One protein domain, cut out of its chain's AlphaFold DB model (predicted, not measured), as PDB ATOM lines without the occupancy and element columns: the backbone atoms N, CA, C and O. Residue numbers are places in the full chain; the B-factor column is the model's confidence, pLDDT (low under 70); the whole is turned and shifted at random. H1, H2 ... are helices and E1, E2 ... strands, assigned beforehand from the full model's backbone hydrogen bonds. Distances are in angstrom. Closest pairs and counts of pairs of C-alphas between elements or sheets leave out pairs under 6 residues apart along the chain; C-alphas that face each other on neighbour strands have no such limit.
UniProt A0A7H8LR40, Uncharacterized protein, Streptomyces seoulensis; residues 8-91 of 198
ATOM      1  N   THR A   8      -7.576  41.513  15.194       89.31
ATOM      2  CA  THR A   8      -8.344  41.752  13.968       89.31
ATOM      3  C   THR A   8      -9.480  40.743  13.870       89.31
ATOM      4  O   THR A   8      -9.261  39.573  13.551       89.31
ATOM      5  N   LEU A   9     -10.710  41.203  14.103       88.88
ATOM      6  CA  LEU A   9     -11.921  40.402  13.913       88.88
ATOM      7  C   LEU A   9     -12.183  40.166  12.420       88.88
ATOM      8  O   LEU A   9     -12.359  41.110  11.645       88.88
ATOM      9  N   LEU A  10     -12.232  38.894  12.019       89.56
ATOM     10  CA  LEU A  10     -12.565  38.493  10.651       89.56
ATOM     11  C   LEU A  10     -14.065  38.272  10.498       89.56
ATOM     12  O   LEU A  10     -14.646  38.715   9.501       89.56
ATOM     13  N   THR A  11     -14.678  37.608  11.480       87.75
ATOM     14  CA  THR A  11     -16.121  37.373  11.574       87.75
ATOM     15  C   THR A  11     -16.539  37.274  13.040       87.75
ATOM     16  O   THR A  11     -15.789  36.745  13.856       87.75
ATOM     17  N   THR A  12     -17.758  37.697  13.347       85.75
ATOM     18  CA  THR A  12     -18.479  37.362  14.582       85.75
ATOM     19  C   THR A  12     -19.660  36.438  14.305       85.75
ATOM     20  O   THR A  12     -20.075  36.291  13.144       85.75
ATOM     21  N   ALA A  13     -20.244  35.891  15.373       81.12
ATOM     22  CA  ALA A  13     -21.518  35.171  15.334       81.12
ATOM     23  C   ALA A  13     -22.622  35.939  14.578       81.12
ATOM     24  O   ALA A  13     -23.374  35.339  13.809       81.12
ATOM     25  N   GLU A  14     -22.692  37.270  14.721       72.31
ATOM     26  CA  GLU A  14     -23.680  38.069  13.986       72.31
ATOM     27  C   GLU A  14     -23.327  38.215  12.504       72.31
ATOM     28  O   GLU A  14     -24.217  38.291  11.662       72.31
ATOM     29  N   THR A  15     -22.041  38.255  12.146       73.88
ATOM     30  CA  THR A  15     -21.631  38.506  10.752       73.88
ATOM     31  C   THR A  15     -21.656  37.269   9.853       73.88
ATOM     32  O   THR A  15     -21.813  37.399   8.634       73.88
ATOM     33  N   TRP A  16     -21.510  36.070  10.426       81.06
ATOM     34  CA  TRP A  16     -21.429  34.811   9.683       81.06
ATOM     35  C   TRP A  16     -22.601  34.571   8.718       81.06
ATOM     36  O   TRP A  16     -22.339  34.254   7.549       81.06
ATOM     37  N   PRO A  17     -23.876  34.744   9.134       75.88
ATOM     38  CA  PRO A  17     -25.020  34.571   8.241       75.88
ATOM     39  C   PRO A  17     -24.971  35.474   7.007       75.88
ATOM     40  O   PRO A  17     -25.467  35.092   5.952       75.88
ATOM     41  N   TYR A  18     -24.349  36.649   7.116       67.50
ATOM     42  CA  TYR A  18     -24.360  37.664   6.064       67.50
ATOM     43  C   TYR A  18     -23.232  37.523   5.058       67.50
ATOM     44  O   TYR A  18     -23.362  37.977   3.928       67.50
ATOM     45  N   ILE A  19     -22.122  36.895   5.447       72.56
ATOM     46  CA  ILE A  19     -21.073  36.564   4.483       72.56
ATOM     47  C   ILE A  19     -21.355  35.230   3.785       72.56
ATOM     48  O   ILE A  19     -20.686  34.913   2.804       72.56
ATOM     49  N   CYS A  20     -22.338  34.451   4.249       75.12
ATOM     50  CA  CYS A  20     -22.777  33.215   3.608       75.12
ATOM     51  C   CYS A  20     -23.078  33.421   2.114       75.12
ATOM     52  O   CYS A  20     -23.756  34.370   1.758       75.12
ATOM     53  N   GLY A  21     -22.537  32.566   1.238       71.69
ATOM     54  CA  GLY A  21     -22.730  32.673  -0.220       71.69
ATOM     55  C   GLY A  21     -21.921  33.777  -0.917       71.69
ATOM     56  O   GLY A  21     -21.725  33.717  -2.125       71.69
ATOM     57  N   THR A  22     -21.367  34.739  -0.179       75.00
ATOM     58  CA  THR A  22     -20.652  35.874  -0.778       75.00
ATOM     59  C   THR A  22     -19.237  35.508  -1.265       75.00
ATOM     60  O   THR A  22     -18.585  34.618  -0.698       75.00
ATOM     61  N   PRO A  23     -18.657  36.277  -2.214       80.44
ATOM     62  CA  PRO A  23     -17.244  36.155  -2.581       80.44
ATOM     63  C   PRO A  23     -16.283  36.300  -1.394       80.44
ATOM     64  O   PRO A  23     -15.189  35.737  -1.411       80.44
ATOM     65  N   ARG A  24     -16.684  37.034  -0.344       83.06
ATOM     66  CA  ARG A  24     -15.889  37.156   0.882       83.06
ATOM     67  C   ARG A  24     -15.808  35.831   1.627       83.06
ATOM     68  O   ARG A  24     -14.710  35.467   2.036       83.06
ATOM     69  N   ARG A  25     -16.910  35.090   1.785       87.38
ATOM     70  CA  ARG A  25     -16.854  33.762   2.420       87.38
ATOM     71  C   ARG A  25     -16.046  32.774   1.595       87.38
ATOM     72  O   ARG A  25     -15.310  31.994   2.181       87.38
ATOM     73  N   ILE A  26     -16.120  32.835   0.267       88.25
ATOM     74  CA  ILE A  26     -15.273  32.002  -0.602       88.25
ATOM     75  C   ILE A  26     -13.789  32.295  -0.336       88.25
ATOM     76  O   ILE A  26     -13.016  31.373  -0.087       88.25
ATOM     77  N   ALA A  27     -13.402  33.575  -0.312       90.69
ATOM     78  CA  ALA A  27     -12.028  33.980  -0.018       90.69
ATOM     79  C   ALA A  27     -11.593  33.609   1.411       90.69
ATOM     80  O   ALA A  27     -10.468  33.155   1.607       90.69
ATOM     81  N   LEU A  28     -12.479  33.763   2.399       93.50
ATOM     82  CA  LEU A  28     -12.214  33.397   3.790       93.50
ATOM     83  C   LEU A  28     -12.035  31.883   3.949       93.50
ATOM     84  O   LEU A  28     -11.077  31.455   4.577       93.50
ATOM     85  N   ASN A  29     -12.897  31.074   3.333       95.62
ATOM     86  CA  ASN A  29     -12.785  29.616   3.348       95.62
ATOM     87  C   ASN A  29     -11.491  29.134   2.676       95.62
ATOM     88  O   ASN A  29     -10.847  28.209   3.170       95.62
ATOM     89  N   ALA A  30     -11.104  29.762   1.561       96.00
ATOM     90  CA  ALA A  30      -9.841  29.466   0.894       96.00
ATOM     91  C   ALA A  30      -8.650  29.804   1.803       96.00
ATOM     92  O   ALA A  30      -7.771  28.967   1.987       96.00
ATOM     93  N   TRP A  31      -8.669  30.983   2.432       96.88
ATOM     94  CA  TRP A  31      -7.645  31.398   3.389       96.88
ATOM     95  C   TRP A  31      -7.549  30.453   4.596       96.88
ATOM     96  O   TRP A  31      -6.451  30.027   4.941       96.88
ATOM     97  N   LEU A  32      -8.674  30.054   5.196       97.19
ATOM     98  CA  LEU A  32      -8.702  29.068   6.284       97.19
ATOM     99  C   LEU A  32      -8.030  27.757   5.866       97.19
ATOM    100  O   LEU A  32      -7.153  27.263   6.567       97.19
ATOM    101  N   THR A  33      -8.378  27.256   4.679       97.06
ATOM    102  CA  THR A  33      -7.805  26.020   4.129       97.06
ATOM    103  C   THR A  33      -6.291  26.138   3.933       97.06
ATOM    104  O   THR A  33      -5.563  25.198   4.241       97.06
ATOM    105  N   THR A  34      -5.795  27.292   3.470       96.94
ATOM    106  CA  THR A  34      -4.350  27.555   3.351       96.94
ATOM    107  C   THR A  34      -3.641  27.513   4.701       96.94
ATOM    108  O   THR A  34      -2.526  27.018   4.763       96.94
ATOM    109  N   ASN A  35      -4.293  27.952   5.781       96.12
ATOM    110  CA  ASN A  35      -3.753  27.880   7.144       96.12
ATOM    111  C   ASN A  35      -4.021  26.517   7.820       96.12
ATOM    112  O   ASN A  35      -3.942  26.401   9.040       96.12
ATOM    113  N   GLY A  36      -4.399  25.486   7.054       96.06
ATOM    114  CA  GLY A  36      -4.663  24.142   7.575       96.06
ATOM    115  C   GLY A  36      -5.961  24.008   8.378       96.06
ATOM    116  O   GLY A  36      -6.172  22.991   9.035       96.06
ATOM    117  N   ILE A  37      -6.849  25.004   8.325       96.69
ATOM    118  CA  ILE A  37      -8.130  25.001   9.032       96.69
ATOM    119  C   ILE A  37      -9.238  24.611   8.057       96.69
ATOM    120  O   ILE A  37      -9.482  25.285   7.057       96.69
ATOM    121  N   SER A  38      -9.959  23.536   8.366       96.25
ATOM    122  CA  SER A  38     -11.146  23.144   7.606       96.25
ATOM    123  C   SER A  38     -12.299  24.123   7.875       96.25
ATOM    124  O   SER A  38     -12.764  24.218   9.014       96.25
ATOM    125  N   PRO A  39     -12.860  24.802   6.854       95.62
ATOM    126  CA  PRO A  39     -13.995  25.707   7.054       95.62
ATOM    127  C   PRO A  39     -15.259  25.017   7.589       95.62
ATOM    128  O   PRO A  39     -16.143  25.676   8.127       95.62
ATOM    129  N   HIS A  40     -15.373  23.691   7.440       94.19
ATOM    130  CA  HIS A  40     -16.505  22.907   7.951       94.19
ATOM    131  C   HIS A  40     -16.452  22.664   9.463       94.19
ATOM    132  O   HIS A  40     -17.463  22.252  10.051       94.19
ATOM    133  N   ASP A  41     -15.284  22.895  10.061       95.38
ATOM    134  CA  ASP A  41     -15.047  22.724  11.488       95.38
ATOM    135  C   ASP A  41     -15.302  24.014  12.259       95.38
ATOM    136  O   ASP A  41     -15.478  23.944  13.465       95.38
ATOM    137  N   ILE A  42     -15.406  25.165  11.590       94.94
ATOM    138  CA  ILE A  42     -15.657  26.438  12.266       94.94
ATOM    139  C   ILE A  42     -17.159  26.620  12.545       94.94
ATOM    140  O   ILE A  42     -17.969  26.616  11.607       94.94
ATOM    141  N   PRO A  43     -17.558  26.820  13.811       93.94
ATOM    142  CA  PRO A  43     -18.919  27.182  14.169       93.94
ATOM    143  C   PRO A  43     -19.245  28.612  13.730       93.94
ATOM    144  O   PRO A  43     -18.565  29.572  14.090       93.94
ATOM    145  N   VAL A  44     -20.365  28.772  13.023       89.69
ATOM    146  CA  VAL A  44     -20.897  30.094  12.634       89.69
ATOM    147  C   VAL A  44     -21.419  30.918  13.818       89.69
ATOM    148  O   VAL A  44     -21.795  32.070  13.650       89.69
ATOM    149  N   THR A  45     -21.474  30.328  15.009       89.00
ATOM    150  CA  THR A  45     -21.896  30.960  16.266       89.00
ATOM    151  C   THR A  45     -20.724  31.511  17.073       89.00
ATOM    152  O   THR A  45     -20.930  32.001  18.177       89.00
ATOM    153  N   THR A  46     -19.501  31.410  16.552       92.19
ATOM    154  CA  THR A  46     -18.279  31.828  17.246       92.19
ATOM    155  C   THR A  46     -17.496  32.839  16.426       92.19
ATOM    156  O   THR A  46     -17.599  32.885  15.193       92.19
ATOM    157  N   ASP A  47     -16.705  33.642  17.125       93.25
ATOM    158  CA  ASP A  47     -15.824  34.613  16.501       93.25
ATOM    159  C   ASP A  47     -14.618  33.920  15.859       93.25
ATOM    160  O   ASP A  47     -14.098  32.918  16.352       93.25
ATOM    161  N   LEU A  48     -14.168  34.489  14.746       95.00
ATOM    162  CA  LEU A  48     -12.928  34.134  14.070       95.00
ATOM    163  C   LEU A  48     -12.077  35.395  13.992       95.00
ATOM    164  O   LEU A  48     -12.494  36.399  13.398       95.00
ATOM    165  N   LYS A  49     -10.881  35.353  14.575       95.19
ATOM    166  CA  LYS A  49     -10.001  36.520  14.655       95.19
ATOM    167  C   LYS A  49      -8.536  36.156  14.461       95.19
ATOM    168  O   LYS A  49      -8.137  35.002  14.586       95.19
ATOM    169  N   VAL A  50      -7.740  37.165  14.131       95.88
ATOM    170  CA  VAL A  50      -6.278  37.081  14.135       95.88
ATOM    171  C   VAL A  50      -5.766  37.922  15.291       95.88
ATOM    172  O   VAL A  50      -6.154  39.085  15.420       95.88
ATOM    173  N   VAL A  51      -4.923  37.330  16.129       95.00
ATOM    174  CA  VAL A  51      -4.351  37.969  17.316       95.00
ATOM    175  C   VAL A  51      -2.841  38.053  17.144       95.00
ATOM    176  O   VAL A  51      -2.206  37.069  16.768       95.00
ATOM    177  N   GLU A  52      -2.257  39.217  17.413       94.00
ATOM    178  CA  GLU A  52      -0.801  39.366  17.465       94.00
ATOM    179  C   GLU A  52      -0.241  38.705  18.737       94.00
ATOM    180  O   GLU A  52      -0.607  39.084  19.852       94.00
ATOM    181  N   SER A  53       0.654  37.727  18.571       91.06
ATOM    182  CA  SER A  53       1.373  37.049  19.658       91.06
ATOM    183  C   SER A  53       2.880  37.328  19.583       91.06
ATOM    184  O   SER A  53       3.383  37.867  18.597       91.06
ATOM    185  N   ALA A  54       3.627  36.950  20.624       90.12
ATOM    186  CA  ALA A  54       5.081  37.126  20.690       90.12
ATOM    187  C   ALA A  54       5.827  36.394  19.556       90.12
ATOM    188  O   ALA A  54       6.849  36.884  19.082       90.12
ATOM    189  N   ASP A  55       5.286  35.259  19.106       90.12
ATOM    190  CA  ASP A  55       5.854  34.420  18.044       90.12
ATOM    191  C   ASP A  55       5.297  34.753  16.642       90.12
ATOM    192  O   ASP A  55       5.639  34.091  15.661       90.12
ATOM    193  N   GLY A  56       4.448  35.783  16.534       90.94
ATOM    194  CA  GLY A  56       3.771  36.196  15.302       90.94
ATOM    195  C   GLY A  56       2.239  36.118  15.390       90.94
ATOM    196  O   GLY A  56       1.690  35.765  16.435       90.94
ATOM    197  N   PRO A  57       1.523  36.464  14.306       95.56
ATOM    198  CA  PRO A  57       0.067  36.431  14.289       95.56
ATOM    199  C   PRO A  57      -0.455  34.994  14.382       95.56
ATOM    200  O   PRO A  57       0.056  34.087  13.720       95.56
ATOM    201  N   VAL A  58      -1.515  34.791  15.162       96.88
ATOM    202  CA  VAL A  58      -2.207  33.503  15.307       96.88
ATOM    203  C   VAL A  58      -3.678  33.625  14.919       96.88
ATOM    204  O   VAL A  58      -4.323  34.636  15.193       96.88
ATOM    205  N   VAL A  59      -4.215  32.591  14.276       97.31
ATOM    206  CA  VAL A  59      -5.644  32.442  13.993       97.31
ATOM    207  C   VAL A  59      -6.324  31.847  15.219       97.31
ATOM    208  O   VAL A  59      -6.143  30.668  15.530       97.31
ATOM    209  N   ASP A  60      -7.111  32.668  15.902       97.06
ATOM    210  CA  ASP A  60      -7.892  32.306  17.081       97.06
ATOM    211  C   ASP A  60      -9.324  31.956  16.650       97.06
ATOM    212  O   ASP A  60     -10.010  32.762  16.004       97.06
ATOM    213  N   HIS A  61      -9.733  30.717  16.927       97.38
ATOM    214  CA  HIS A  61     -11.031  30.193  16.515       97.38
ATOM    215  C   HIS A  61     -11.499  29.040  17.404       97.38
ATOM    216  O   HIS A  61     -10.711  28.368  18.068       97.38
ATOM    217  N   TYR A  62     -12.799  28.760  17.354       97.44
ATOM    218  CA  TYR A  62     -13.354  27.501  17.836       97.44
ATOM    219  C   TYR A  62     -13.478  26.502  16.686       97.44
ATOM    220  O   TYR A  62     -13.747  26.879  15.542       97.44
ATOM    221  N   ALA A  63     -13.303  25.222  16.998       97.19
ATOM    222  CA  ALA A  63     -13.492  24.123  16.064       97.19
ATOM    223  C   ALA A  63     -14.419  23.060  16.662       97.19
ATOM    224  O   ALA A  63     -14.315  22.721  17.841       97.19
ATOM    225  N   PHE A  64     -15.310  22.503  15.844       96.75
ATOM    226  CA  PHE A  64     -16.108  21.341  16.216       96.75
ATOM    227  C   PHE A  64     -15.205  20.134  16.464       96.75
ATOM    228  O   PHE A  64     -14.376  19.778  15.621       96.75
ATOM    229  N   LEU A  65     -15.428  19.452  17.584       94.75
ATOM    230  CA  LEU A  65     -14.823  18.150  17.828       94.75
ATOM    231  C   LEU A  65     -15.504  17.095  16.955       94.75
ATOM    232  O   LEU A  65     -16.727  17.099  16.778       94.75
ATOM    233  N   ARG A  66     -14.706  16.180  16.401       93.19
ATOM    234  CA  ARG A  66     -15.191  15.060  15.587       93.19
ATOM    235  C   ARG A  66     -14.871  13.729  16.251       93.19
ATOM    236  O   ARG A  66     -13.820  13.576  16.867       93.19
ATOM    237  N   ASN A  67     -15.782  12.772  16.121       91.38
ATOM    238  CA  ASN A  67     -15.574  11.399  16.563       91.38
ATOM    239  C   ASN A  67     -14.714  10.608  15.555       91.38
ATOM    240  O   ASN A  67     -14.307  11.130  14.515       91.38
ATOM    241  N   ALA A  68     -14.452   9.332  15.858       92.62
ATOM    242  CA  ALA A  68     -13.640   8.449  15.014       92.62
ATOM    243  C   ALA A  68     -14.206   8.248  13.594       92.62
ATOM    244  O   ALA A  68     -13.444   8.009  12.660       92.62
ATOM    245  N   ASP A  69     -15.519   8.399  13.422       92.19
ATOM    246  CA  ASP A  69     -16.213   8.282  12.137       92.19
ATOM    247  C   ASP A  69     -16.257   9.617  11.363       92.19
ATOM    248  O   ASP A  69     -16.836   9.706  10.281       92.19
ATOM    249  N   GLY A  70     -15.665  10.681  11.919       89.88
ATOM    250  CA  GLY A  70     -15.631  12.014  11.320       89.88
ATOM    251  C   GLY A  70     -16.911  12.833  11.513       89.88
ATOM    252  O   GLY A  70     -17.010  13.935  10.968       89.88
ATOM    253  N   PHE A  71     -17.882  12.358  12.293       91.69
ATOM    254  CA  PHE A  71     -19.079  13.125  12.646       91.69
ATOM    255  C   PHE A  71     -18.805  14.076  13.804       91.69
ATOM    256  O   PHE A  71     -17.942  13.823  14.641       91.69
ATOM    257  N   ARG A  72     -19.561  15.174  13.864       93.19
ATOM    258  CA  ARG A  72     -19.490  16.113  14.988       93.19
ATOM    259  C   ARG A  72     -19.916  15.414  16.277       93.19
ATOM    260  O   ARG A  72     -20.923  14.710  16.297       93.19
ATOM    261  N   TYR A  73     -19.133  15.609  17.325       90.81
ATOM    262  CA  TYR A  73     -19.381  15.050  18.644       90.81
ATOM    263  C   TYR A  73     -20.357  15.950  19.418       90.81
ATOM    264  O   TYR A  73     -20.181  17.165  19.437       90.81
ATOM    265  N   VAL A  74     -21.397  15.374  20.020       93.56
ATOM    266  CA  VAL A  74     -22.318  16.085  20.930       93.56
ATOM    267  C   VAL A  74     -21.689  16.118  22.321       93.56
ATOM    268  O   VAL A  74     -21.098  15.118  22.733       93.56
ATOM    269  N   ASP A  75     -21.788  17.241  23.030       90.50
ATOM    270  CA  ASP A  75     -21.230  17.357  24.380       90.50
ATOM    271  C   ASP A  75     -22.004  16.443  25.355       90.50
ATOM    272  O   ASP A  75     -23.224  16.557  25.477       90.50
ATOM    273  N   PRO A  76     -21.342  15.514  26.071       90.44
ATOM    274  CA  PRO A  76     -22.017  14.633  27.020       90.44
ATOM    275  C   PRO A  76     -22.581  15.373  28.241       90.44
ATOM    276  O   PRO A  76     -23.454  14.833  28.919       90.44
ATOM    277  N   ASN A  77     -22.084  16.578  28.542       93.50
ATOM    278  CA  ASN A  77     -22.569  17.412  29.643       93.50
ATOM    279  C   ASN A  77     -23.706  18.349  29.212       93.50
ATOM    280  O   ASN A  77     -24.468  18.798  30.067       93.50
ATOM    281  N   ASP A  78     -23.823  18.621  27.910       92.69
ATOM    282  CA  ASP A  78     -24.881  19.433  27.310       92.69
ATOM    283  C   ASP A  78     -25.355  18.785  25.992       92.69
ATOM    284  O   ASP A  78     -24.854  19.112  24.912       92.69
ATOM    285  N   PRO A  79     -26.312  17.838  26.064       91.94
ATOM    286  CA  PRO A  79     -26.761  17.053  24.911       91.94
ATOM    287  C   PRO A  79     -27.379  17.872  23.770       91.94
ATOM    288  O   PRO A  79     -27.547  17.343  22.669       91.94
ATOM    289  N   ASP A  80     -27.725  19.136  24.021       92.31
ATOM    290  CA  ASP A  80     -28.285  20.047  23.023       92.31
ATOM    291  C   ASP A  80     -27.195  20.833  22.267       92.31
ATOM    292  O   ASP A  80     -27.492  21.538  21.298       92.31
ATOM    293  N   GLN A  81     -25.925  20.700  22.669       91.31
ATOM    294  CA  GLN A  81     -24.789  21.401  22.075       91.31
ATOM    295  C   GLN A  81     -23.805  20.447  21.396       91.31
ATOM    296  O   GLN A  81     -23.494  19.347  21.853       91.31
ATOM    297  N   VAL A  82     -23.247  20.909  20.278       93.69
ATOM    298  CA  VAL A  82     -22.105  20.239  19.652       93.69
ATOM    299  C   VAL A  82     -20.848  20.621  20.423       93.69
ATOM    300  O   VAL A  82     -20.592  21.804  20.640       93.69
ATOM    301  N   ALA A  83     -20.040  19.633  20.789       95.38
ATOM    302  CA  ALA A  83     -18.786  19.865  21.478       95.38
ATOM    303  C   ALA A  83     -17.808  20.635  20.579       95.38
ATOM    304  O   ALA A  83     -17.605  20.317  19.399       95.38
ATOM    305  N   MET A  84     -17.178  21.647  21.160       96.25
ATOM    306  CA  MET A  84     -16.225  22.520  20.490       96.25
ATOM    307  C   MET A  84     -14.983  22.665  21.354       96.25
ATOM    308  O   MET A  84     -15.053  22.582  22.578       96.25
ATOM    309  N   GLU A  85     -13.856  22.942  20.718       96.31
ATOM    310  CA  GLU A  85     -12.639  23.334  21.415       96.31
ATOM    311  C   GLU A  85     -12.081  24.634  20.848       96.31
ATOM    312  O   GLU A  85     -12.224  24.933  19.660       96.31
ATOM    313  N   HIS A  86     -11.455  25.414  21.723       97.50
ATOM    314  CA  HIS A  86     -10.722  26.610  21.339       97.50
ATOM    315  C   HIS A  86      -9.354  26.210  20.785       97.50
ATOM    316  O   HIS A  86      -8.653  25.391  21.381       97.50
ATOM    317  N   ARG A  87      -8.979  26.771  19.635       97.44
ATOM    318  CA  ARG A  87      -7.710  26.505  18.959       97.44
ATOM    319  C   ARG A  87      -7.038  27.809  18.558       97.44
ATOM    320  O   ARG A  87      -7.674  28.755  18.095       97.44
ATOM    321  N   GLN A  88      -5.716  27.801  18.655       96.75
ATOM    322  CA  GLN A  88      -4.852  28.834  18.103       96.75
ATOM    323  C   GLN A  88      -3.810  28.173  17.206       96.75
ATOM    324  O   GLN A  88      -3.185  27.186  17.594       96.75
ATOM    325  N   LEU A  89      -3.654  28.696  15.994       95.75
ATOM    326  CA  LEU A  89      -2.691  28.204  15.007       95.75
ATOM    327  C   LEU A  89      -1.897  29.378  14.431       95.75
ATOM    328  O   LEU A  89      -2.462  30.465  14.314       95.75
ATOM    329  N   PRO A  90      -0.625  29.198  14.043       96.25
ATOM    330  CA  PRO A  90       0.123  30.238  13.343       96.25
ATOM    331  C   PRO A  90      -0.619  30.724  12.090       96.25
ATOM    332  O   PRO A  90      -1.144  29.926  11.317       96.25
ATOM    333  N   CYS A  91      -0.667  32.038  11.886       95.69
ATOM    334  CA  CYS A  91      -1.263  32.656  10.706       95.69
ATOM    335  C   CYS A  91      -0.205  32.759   9.596       95.69
ATOM    336  O   CYS A  91       0.560  33.720   9.536       95.69
TER     337      CYS A  91
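Overview. This is residues 8 to 91 of the 198 residues of an uncharacterized protein of Streptomyces seoulensis (UniProt A0A7H8LR40). A twisted wall of four antiparallel strands has helix H2 set off from one of its faces and the short helix H1 near the end of E1. From H2 the link 35 to 47 returns to the sheet, while residues 65 to 83 form a long loop beyond the paired ends of E3 and E4. The printed part has 84 residues, in the order E1, H1, H2, E2, E3, E4; the sheet order is E1, E2, E3, E4, and the class is mixed. It is compact, with a radius of gyration of the C-alphas of 13.5 A and spans of 34 by 33 by 23 A.

Arrangement. E1, residues 8 to 11, is an edge strand antiparallel to E2, residues 48 to 53; N 8 and O 50 are 2.8 A apart, within hydrogen-bond range. H1, residues 16 to 19, is only just on the sheet, with 5 pairs of C-alphas within 10 A, and only grazes it. H1 is close to but not clearly touching H2, residues 23 to 34; their closest C-alphas, of Ile 19 and Arg 25, are 5.5 A apart. H2 is only just not on the sheet, with 4 such pairs. E2, E3, residues 56 to 64, and E4, residues 84 to 90, form a meander, each strand the antiparallel neighbour of the one before. E2 and E3 are a hairpin, with N 51 and O 58 at 2.9 A; E3 and E4 are another, with N 59 and O 89 at 2.8 A, both pairs within hydrogen-bond range. In H2 every O i to N i+4 pair is within hydrogen-bond range; H1 is too short for one.

Along the chain. E1 begins at C-alpha 8 (-8.344, 41.752, 13.968). H2 measures 16.6 A, E3 24.8 A and E4 19.4 A, which ends at C-alpha 90 (0.123, 30.238, 13.343).

Size, cuts and confidence. The C-alphas farthest apart, of Ala 54 and Pro 79, are 37.9 A apart. The printed part has no cut; the links H2 to E2 and E3 to E4 are long. Mean pLDDT of the printed part is 91.1, and residue 18 is under 70.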